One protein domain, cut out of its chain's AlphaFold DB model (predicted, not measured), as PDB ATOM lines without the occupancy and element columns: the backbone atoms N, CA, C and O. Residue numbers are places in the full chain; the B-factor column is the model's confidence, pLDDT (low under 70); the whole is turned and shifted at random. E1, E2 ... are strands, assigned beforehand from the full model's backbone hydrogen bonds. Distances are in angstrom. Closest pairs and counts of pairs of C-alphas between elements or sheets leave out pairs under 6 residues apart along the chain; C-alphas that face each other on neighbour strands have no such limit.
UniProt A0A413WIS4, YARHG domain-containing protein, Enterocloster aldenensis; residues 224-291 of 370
ATOM      1  N   ASP A 224     135.920 275.097 303.898       78.69
ATOM      2  CA  ASP A 224     137.325 274.722 303.722       78.69
ATOM      3  C   ASP A 224     137.495 273.837 302.472       78.69
ATOM      4  O   ASP A 224     136.606 273.053 302.135       78.69
ATOM      5  N   GLN A 225     138.637 273.930 301.784       82.12
ATOM      6  CA  GLN A 225     138.917 273.124 300.586       82.12
ATOM      7  C   GLN A 225     138.695 271.608 300.774       82.12
ATOM      8  O   GLN A 225     138.425 270.879 299.816       82.12
ATOM      9  N   THR A 226     138.785 271.121 302.013       83.75
ATOM     10  CA  THR A 226     138.494 269.735 302.391       83.75
ATOM     11  C   THR A 226     137.025 269.340 302.221       83.75
ATOM     12  O   THR A 226     136.722 268.151 302.265       83.75
ATOM     13  N   VAL A 227     136.100 270.263 301.950       86.50
ATOM     14  CA  VAL A 227     134.715 269.912 301.592       86.50
ATOM     15  C   VAL A 227     134.675 269.008 300.355       86.50
ATOM     16  O   VAL A 227     133.977 267.984 300.336       86.50
ATOM     17  N   MET A 228     135.536 269.295 299.371       90.56
ATOM     18  CA  MET A 228     135.691 268.473 298.177       90.56
ATOM     19  C   MET A 228     136.442 267.179 298.502       90.56
ATOM     20  O   MET A 228     135.913 266.107 298.232       90.56
ATOM     21  N   ASN A 229     137.610 267.223 299.158       86.38
ATOM     22  CA  ASN A 229     138.395 266.031 299.559       86.38
ATOM     23  C   ASN A 229     138.453 264.932 298.469       86.38
ATOM     24  O   ASN A 229     138.151 263.768 298.730       86.38
ATOM     25  N   GLY A 230     138.755 265.324 297.227       87.81
ATOM     26  CA  GLY A 230     138.857 264.414 296.078       87.81
ATOM     27  C   GLY A 230     137.533 263.949 295.457       87.81
ATOM     28  O   GLY A 230     137.569 263.083 294.586       87.81
ATOM     29  N   LYS A 231     136.383 264.491 295.881       93.75
ATOM     30  CA  LYS A 231     135.072 264.230 295.265       93.75
ATOM     31  C   LYS A 231     134.988 264.810 293.857       93.75
ATOM     32  O   LYS A 231     135.558 265.863 293.580       93.75
ATOM     33  N   GLY A 232     134.231 264.139 292.996       94.00
ATOM     34  CA  GLY A 232     133.982 264.548 291.621       94.00
ATOM     35  C   GLY A 232     132.499 264.517 291.240       94.00
ATOM     36  O   GLY A 232     131.628 264.290 292.084       94.00
ATOM     37  N   PRO A 233     132.184 264.740 289.953       96.69
ATOM     38  CA  PRO A 233     130.818 264.663 289.449       96.69
ATOM     39  C   PRO A 233     130.120 263.349 289.825       96.69
ATOM     40  O   PRO A 233     130.641 262.259 289.594       96.69
ATOM     41  N   GLY A 234     128.916 263.459 290.383       92.62
ATOM     42  CA  GLY A 234     128.105 262.347 290.881       92.62
ATOM     43  C   GLY A 234     128.207 262.116 292.390       92.62
ATOM     44  O   GLY A 234     127.236 261.625 292.974       92.62
ATOM     45  N   ASP A 235     129.312 262.515 293.026       97.00
ATOM     46  CA  ASP A 235     129.468 262.417 294.477       97.00
ATOM     47  C   ASP A 235     128.563 263.416 295.206       97.00
ATOM     48  O   ASP A 235     128.087 264.408 294.643       97.00
ATOM     49  N   THR A 236     128.318 263.142 296.487       95.19
ATOM     50  CA  THR A 236     127.521 264.009 297.355       95.19
ATOM     51  C   THR A 236     128.370 264.749 298.372       95.19
ATOM     52  O   THR A 236     129.354 264.216 298.888       95.19
ATOM     53  N   LEU A 237     127.928 265.950 298.721       90.69
ATOM     54  CA  LEU A 237     128.524 266.814 299.731       90.69
ATOM     55  C   LEU A 237     127.452 267.345 300.677       90.69
ATOM     56  O   LEU A 237     126.297 267.505 300.288       90.69
ATOM     57  N   GLU A 238     127.840 267.570 301.927       86.75
ATOM     58  CA  GLU A 238     126.977 268.151 302.951       86.75
ATOM     59  C   GLU A 238     127.405 269.597 303.190       86.75
ATOM     60  O   GLU A 238     128.557 269.845 303.541       86.75
ATOM     61  N   LEU A 239     126.477 270.531 302.988       83.06
ATOM     62  CA  LEU A 239     126.656 271.963 303.218       83.06
ATOM     63  C   LEU A 239     125.516 272.435 304.113       83.06
ATOM     64  O   LEU A 239     124.352 272.209 303.785       83.06
ATOM     65  N   ASP A 240     125.837 273.051 305.248       74.00
ATOM     66  CA  ASP A 240     124.865 273.652 306.174       74.00
ATOM     67  C   ASP A 240     123.664 272.751 306.538       74.00
ATOM     68  O   ASP A 240     122.535 273.207 306.734       74.00
ATOM     69  N   GLY A 241     123.901 271.439 306.654       75.94
ATOM     70  CA  GLY A 241     122.871 270.452 306.993       75.94
ATOM     71  C   GLY A 241     121.933 270.072 305.839       75.94
ATOM     72  O   GLY A 241     120.865 269.503 306.086       75.94
ATOM     73  N   ALA A 242     122.317 270.373 304.597       85.44
ATOM     74  CA  ALA A 242     121.704 269.883 303.371       85.44
ATOM     75  C   ALA A 242     122.706 269.070 302.543       85.44
ATOM     76  O   ALA A 242     123.910 269.310 302.567       85.44
ATOM     77  N   ILE A 243     122.196 268.082 301.813       91.38
ATOM     78  CA  ILE A 243     122.982 267.199 300.957       91.38
ATOM     79  C   ILE A 243     122.789 267.637 299.515       91.38
ATOM     80  O   ILE A 243     121.662 267.713 299.022       91.38
ATOM     81  N   TYR A 244     123.902 267.841 298.825       93.50
ATOM     82  CA  TYR A 244     123.946 268.175 297.411       93.50
ATOM     83  C   TYR A 244     124.693 267.102 296.635       93.50
ATOM     84  O   TYR A 244     125.553 266.408 297.173       93.50
ATOM     85  N   ARG A 245     124.380 266.984 295.349       95.94
ATOM     86  CA  ARG A 245     125.125 266.190 294.375       95.94
ATOM     87  C   ARG A 245     125.938 267.116 293.482       95.94
ATOM     88  O   ARG A 245     125.387 268.077 292.949       95.94
ATOM     89  N   ILE A 246     127.209 266.786 293.267       96.81
ATOM     90  CA  ILE A 246     128.059 267.482 292.299       96.81
ATOM     91  C   ILE A 246     127.590 267.106 290.895       96.81
ATOM     92  O   ILE A 246     127.589 265.929 290.526       96.81
ATOM     93  N   LYS A 247     127.187 268.093 290.099       95.94
ATOM     94  CA  LYS A 247     126.806 267.889 288.697       95.94
ATOM     95  C   LYS A 247     128.009 267.954 287.771       95.94
ATOM     96  O   LYS A 247     128.152 267.112 286.891       95.94
ATOM     97  N   GLU A 248     128.842 268.964 287.964       95.12
ATOM     98  CA  GLU A 248     129.996 269.262 287.125       95.12
ATOM     99  C   GLU A 248     131.022 270.060 287.926       95.12
ATOM    100  O   GLU A 248     130.674 270.728 288.899       95.12
ATOM    101  N   ILE A 249     132.279 269.976 287.493       95.62
ATOM    102  CA  ILE A 249     133.368 270.837 287.944       95.62
ATOM    103  C   ILE A 249     133.936 271.491 286.690       95.62
ATOM    104  O   ILE A 249     134.330 270.791 285.753       95.62
ATOM    105  N   ARG A 250     133.942 272.819 286.651       92.81
ATOM    106  CA  ARG A 250     134.450 273.627 285.546       92.81
ATOM    107  C   ARG A 250     135.683 274.380 286.021       92.81
ATOM    108  O   ARG A 250     135.586 275.205 286.915       92.81
ATOM    109  N   ILE A 251     136.823 274.128 285.390       90.06
ATOM    110  CA  ILE A 251     138.032 274.927 285.613       90.06
ATOM    111  C   ILE A 251     137.873 276.246 284.853       90.06
ATOM    112  O   ILE A 251     137.432 276.244 283.699       90.06
ATOM    113  N   TRP A 252     138.207 277.359 285.500       81.06
ATOM    114  CA  TRP A 252     138.176 278.677 284.874       81.06
ATOM    115  C   TRP A 252     139.164 278.764 283.708       81.06
ATOM    116  O   TRP A 252     140.207 278.114 283.709       81.06
ATOM    117  N   SER A 253     138.874 279.604 282.714       73.88
ATOM    118  CA  SER A 253     139.749 279.800 281.545       73.88
ATOM    119  C   SER A 253     141.149 280.314 281.911       73.88
ATOM    120  O   SER A 253     142.114 280.022 281.207       73.88
ATOM    121  N   SER A 254     141.267 281.033 283.027       72.19
ATOM    122  CA  SER A 254     142.514 281.510 283.635       72.19
ATOM    123  C   SER A 254     143.365 280.400 284.269       72.19
ATOM    124  O   SER A 254     144.532 280.634 284.579       72.19
ATOM    125  N   ASN A 255     142.821 279.188 284.443       82.56
ATOM    126  CA  ASN A 255     143.442 278.042 285.123       82.56
ATOM    127  C   ASN A 255     143.840 278.277 286.593       82.56
ATOM    128  O   ASN A 255     144.570 277.464 287.165       82.56
ATOM    129  N   ASP A 256     143.368 279.347 287.226       79.69
ATOM    130  CA  ASP A 256     143.663 279.679 288.622       79.69
ATOM    131  C   ASP A 256     142.482 279.418 289.570       79.69
ATOM    132  O   ASP A 256     142.557 279.775 290.743       79.69
ATOM    133  N   GLY A 257     141.423 278.753 289.104       83.94
ATOM    134  CA  GLY A 257     140.293 278.364 289.939       83.94
ATOM    135  C   GLY A 257     139.298 277.424 289.265       83.94
ATOM    136  O   GLY A 257     139.514 276.957 288.140       83.94
ATOM    137  N   GLU A 258     138.218 277.124 289.982       91.19
ATOM    138  CA  GLU A 258     137.158 276.210 289.558       91.19
ATOM    139  C   GLU A 258     135.779 276.568 290.135       91.19
ATOM    140  O   GLU A 258     135.677 277.101 291.238       91.19
ATOM    141  N   ASP A 259     134.732 276.177 289.407       88.31
ATOM    142  CA  ASP A 259     133.327 276.200 289.818       88.31
ATOM    143  C   ASP A 259     132.769 274.775 289.900       88.31
ATOM    144  O   ASP A 259     132.983 273.951 289.008       88.31
ATOM    145  N   VAL A 260     131.997 274.483 290.940       93.19
ATOM    146  CA  VAL A 260     131.401 273.175 291.223       93.19
ATOM    147  C   VAL A 260     129.888 273.339 291.252       93.19
ATOM    148  O   VAL A 260     129.319 273.789 292.244       93.19
ATOM    149  N   SER A 261     129.207 272.950 290.176       91.19
ATOM    150  CA  SER A 261     127.748 273.060 290.096       91.19
ATOM    151  C   SER A 261     127.078 271.978 290.941       91.19
ATOM    152  O   SER A 261     127.411 270.791 290.845       91.19
ATOM    153  N   LEU A 262     126.080 272.372 291.725       92.19
ATOM    154  CA  LEU A 262     125.403 271.531 292.704       92.19
ATOM    155  C   LEU A 262     123.931 271.308 292.361       92.19
ATOM    156  O   LEU A 262     123.280 272.114 291.702       92.19
ATOM    157  N   GLN A 263     123.403 270.183 292.830       91.88
ATOM    158  CA  GLN A 263     121.979 269.875 292.823       91.88
ATOM    159  C   GLN A 263     121.549 269.496 294.234       91.88
ATOM    160  O   GLN A 263     122.109 268.548 294.790       91.88
ATOM    161  N   LEU A 264     120.546 270.174 294.797       90.06
ATOM    162  CA  LEU A 264     119.988 269.784 296.088       90.06
ATOM    163  C   LEU A 264     119.388 268.373 296.009       90.06
ATOM    164  O   LEU A 264     118.587 268.058 295.127       90.06
ATOM    165  N   VAL A 265     119.790 267.513 296.943       93.12
ATOM    166  CA  VAL A 265     119.272 266.147 297.095       93.12
ATOM    167  C   VAL A 265     118.307 266.082 298.273       93.12
ATOM    168  O   VAL A 265     117.235 265.490 298.159       93.12
ATOM    169  N   SER A 266     118.677 266.683 299.405       90.44
ATOM    170  CA  SER A 266     117.833 266.759 300.598       90.44
ATOM    171  C   SER A 266     118.262 267.899 301.522       90.44
ATOM    172  O   SER A 266     119.424 268.286 301.550       90.44
ATOM    173  N   GLY A 267     117.329 268.431 302.308       84.69
ATOM    174  CA  GLY A 267     117.575 269.497 303.277       84.69
ATOM    175  C   GLY A 267     116.349 269.717 304.160       84.69
ATOM    176  O   GLY A 267     115.296 269.123 303.920       84.69
ATOM    177  N   LYS A 268     116.481 270.537 305.206       78.12
ATOM    178  CA  LYS A 268     115.332 270.969 306.019       78.12
ATOM    179  C   LYS A 268     114.440 271.919 305.209       78.12
ATOM    180  O   LYS A 268     114.921 272.601 304.306       78.12
ATOM    181  N   ASP A 269     113.161 272.006 305.569       73.81
ATOM    182  CA  ASP A 269     112.256 272.995 304.977       73.81
ATOM    183  C   ASP A 269     112.814 274.415 305.173       73.81
ATOM    184  O   ASP A 269     113.172 274.803 306.288       73.81
ATOM    185  N   GLY A 270     112.904 275.179 304.082       65.94
ATOM    186  CA  GLY A 270     113.432 276.547 304.085       65.94
ATOM    187  C   GLY A 270     114.956 276.676 303.962       65.94
ATOM    188  O   GLY A 270     115.467 277.782 304.125       65.94
ATOM    189  N   VAL A 271     115.693 275.594 303.673       69.44
ATOM    190  CA  VAL A 271     117.122 275.692 303.320       69.44
ATOM    191  C   VAL A 271     117.294 276.540 302.059       69.44
ATOM    192  O   VAL A 271     116.637 276.302 301.045       69.44
ATOM    193  N   LYS A 272     118.217 277.507 302.112       67.31
ATOM    194  CA  LYS A 272     118.668 278.240 300.927       67.31
ATOM    195  C   LYS A 272     119.434 277.289 300.010       67.31
ATOM    196  O   LYS A 272     120.436 276.705 300.416       67.31
ATOM    197  N   GLU A 273     118.960 277.108 298.783       76.94
ATOM    198  CA  GLU A 273     119.570 276.166 297.845       76.94
ATOM    199  C   GLU A 273     120.866 276.733 297.252       76.94
ATOM    200  O   GLU A 273     120.832 277.681 296.468       76.94
ATOM    201  N   CYS A 274     122.001 276.139 297.636       78.50
ATOM    202  CA  CYS A 274     123.298 276.375 297.012       78.50
ATOM    203  C   CYS A 274     123.358 275.664 295.653       78.50
ATOM    204  O   CYS A 274     123.185 274.446 295.582       78.50
ATOM    205  N   TYR A 275     123.607 276.409 294.580       81.94
ATOM    206  CA  TYR A 275     123.712 275.873 293.223       81.94
ATOM    207  C   TYR A 275     125.149 275.798 292.711       81.94
ATOM    208  O   TYR A 275     125.391 275.113 291.716       81.94
ATOM    209  N   ASN A 276     126.106 276.469 293.361       85.75
ATOM    210  CA  ASN A 276     127.509 276.436 292.952       85.75
ATOM    211  C   ASN A 276     128.467 276.631 294.140       85.75
ATOM    212  O   ASN A 276     128.159 277.393 295.052       85.75
ATOM    213  N   LEU A 277     129.629 275.975 294.118       86.12
ATOM    214  CA  LEU A 277     130.795 276.344 294.926       86.12
ATOM    215  C   LEU A 277     131.921 276.811 294.009       86.12
ATOM    216  O   LEU A 277     132.324 276.059 293.131       86.12
ATOM    217  N   SER A 278     132.508 277.970 294.279       82.50
ATOM    218  CA  SER A 278     133.636 278.484 293.502       82.50
ATOM    219  C   SER A 278     134.891 278.664 294.342       82.50
ATOM    220  O   SER A 278     134.808 278.977 295.533       82.50
ATOM    221  N   ARG A 279     136.066 278.477 293.746       82.75
ATOM    222  CA  ARG A 279     137.352 278.635 294.429       82.75
ATOM    223  C   ARG A 279     138.434 279.135 293.484       82.75
ATOM    224  O   ARG A 279     138.727 278.484 292.488       82.75
ATOM    225  N   ASN A 280     139.139 280.188 293.895       80.69
ATOM    226  CA  ASN A 280     140.468 280.499 293.369       80.69
ATOM    227  C   ASN A 280     141.518 279.634 294.098       80.69
ATOM    228  O   ASN A 280     141.499 279.525 295.324       80.69
ATOM    229  N   TYR A 281     142.452 279.013 293.380       80.00
ATOM    230  CA  TYR A 281     143.463 278.113 293.947       80.00
ATOM    231  C   TYR A 281     144.474 278.806 294.866       80.00
ATOM    232  O   TYR A 281     145.115 278.133 295.675       80.00
ATOM    233  N   SER A 282     144.605 280.133 294.781       73.31
ATOM    234  CA  SER A 282     145.352 280.920 295.770       73.31
ATOM    235  C   SER A 282     144.639 281.008 297.128       73.31
ATOM    236  O   SER A 282     145.276 281.306 298.140       73.31
ATOM    237  N   GLU A 283     143.339 280.700 297.177       69.62
ATOM    238  CA  GLU A 283     142.520 280.663 298.387       69.62
ATOM    239  C   GLU A 283     142.393 279.222 298.930       69.62
ATOM    240  O   GLU A 283     142.451 278.222 298.203       69.62
ATOM    241  N   SER A 284     142.218 279.085 300.249       73.75
ATOM    242  CA  SER A 284     142.110 277.785 300.935       73.75
ATOM    243  C   SER A 284     140.665 277.323 301.171       73.75
ATOM    244  O   SER A 284     140.440 276.382 301.932       73.75
ATOM    245  N   TYR A 285     139.684 277.983 300.557       74.19
ATOM    246  CA  TYR A 285     138.257 277.758 300.788       74.19
ATOM    247  C   TYR A 285     137.451 277.844 299.482       74.19
ATOM    248  O   TYR A 285     137.914 278.419 298.501       74.19
ATOM    249  N   TYR A 286     136.250 277.266 299.486       80.38
ATOM    250  CA  TYR A 286     135.208 277.441 298.477       80.38
ATOM    251  C   TYR A 286     134.166 278.455 298.954       80.38
ATOM    252  O   TYR A 286     133.821 278.508 300.139       80.38
ATOM    253  N   THR A 287     133.626 279.214 298.008       74.69
ATOM    254  CA  THR A 287     132.563 280.202 298.191       74.69
ATOM    255  C   THR A 287     131.257 279.664 297.604       74.69
ATOM    256  O   THR A 287     131.244 279.321 296.422       74.69
ATOM    257  N   PRO A 288     130.167 279.561 298.383       74.94
ATOM    258  CA  PRO A 288     128.877 279.108 297.875       74.94
ATOM    259  C   PRO A 288     128.084 280.203 297.155       74.94
ATOM    260  O   PRO A 288     128.139 281.374 297.524       74.94
ATOM    261  N   TYR A 289     127.277 279.786 296.181       70.81
ATOM    262  CA  TYR A 289     126.319 280.613 295.448       70.81
ATOM    263  C   TYR A 289     124.916 280.033 295.596       70.81
ATOM    264  O   TYR A 289     124.706 278.844 295.350       70.81
ATOM    265  N   TYR A 290     123.947 280.872 295.965       70.62
ATOM    266  CA  TYR A 290     122.569 280.471 296.255       70.62
ATOM    267  C   TYR A 290     121.580 281.066 295.242       70.62
ATOM    268  O   TYR A 290     121.778 282.171 294.741       70.62
ATOM    269  N   TYR A 291     120.508 280.330 294.919       56.62
ATOM    270  CA  TYR A 291     119.540 280.711 293.870       56.62
ATOM    271  C   TYR A 291     118.770 282.012 294.153       56.62
ATOM    272  O   TYR A 291     118.113 282.528 293.252       56.62
TER     273      TYR A 291
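Overview. This is residues 224 to 291 of the 370 residues of the protein "YARHG domain-containing protein" of Enterocloster aldenensis (UniProt A0A413WIS4). Five antiparallel strands, E1 to E5, form one sheet that is strongly twisted and curls like part of a barrel, left open between its edge strands E1 and E5. The leading stretch, residues 224 to 235, runs across that open side from near the start of E5 to E1. The printed part has 68 residues, with no named helix and five named strands that follow one another in sheet order, E1 - E2 - E3 - E4 - E5, so the class is all strand. It is compact, with a radius of gyration of the C-alphas of 11.7 A, but elongated in outline, spanning 38 by 20 by 20 A.

Along the chain. The printed part begins at Asp 224, and residues 224 to 235 hold no named element. E1, residues 236 to 239, begins with C-alpha 236 at (127.521, 264.009, 297.355). E2, residues 242 to 251, is 24.6 A from first to last C-alpha and bends by 63 degrees at residue 247. E3, residues 257 to 266, is 27.4 A long and starts with C-alpha 257 at (140.293, 278.364, 289.939). E4, residues 274 to 280, is 18.0 A long. E5, residues 285 to 290, is 16.6 A long and ends with C-alpha 290 at (122.569, 280.471, 296.255).

Arrangement. The strands make a meander, each the antiparallel neighbour of the one before, and each consecutive pair is a hairpin. E1 and E2 stand at 111 degrees between their directions; N 237 and O 244 are within hydrogen-bond range at 2.9 A. E2 and E3 stand at 153 degrees, with N 245 and O 263 at 2.8 A and N 250 and O 259 at 2.8 A. E3 and E4 stand at 159 degrees; the C-alphas of Gly 257 and Asn 280 face each other at 4.0 A, and N 260 and O 277 are 2.7 A apart. E4 and E5 stand at 148 degrees, with N 278 and O 287 at 2.8 A. E1 and E5 are apart, as are E2 and E5; E1 and E4 are only just apart, their closest C-alphas 8.3 A from each other.

Size, cuts and confidence. The two C-alphas farthest apart, those of Ser 254 and Asp 269, are 38.0 A from each other. From edge to edge, the strands' lines turn by 85 degrees and the way across the sheet turns by 98 degrees. The printed part has no cut. The links E1 to E2, E2 to E3 and E4 to E5 are tight, and E3 to E4 is short. The mean pLDDT of the printed part is 83.8; residues 270 to 272, 283 and 291 are under 70.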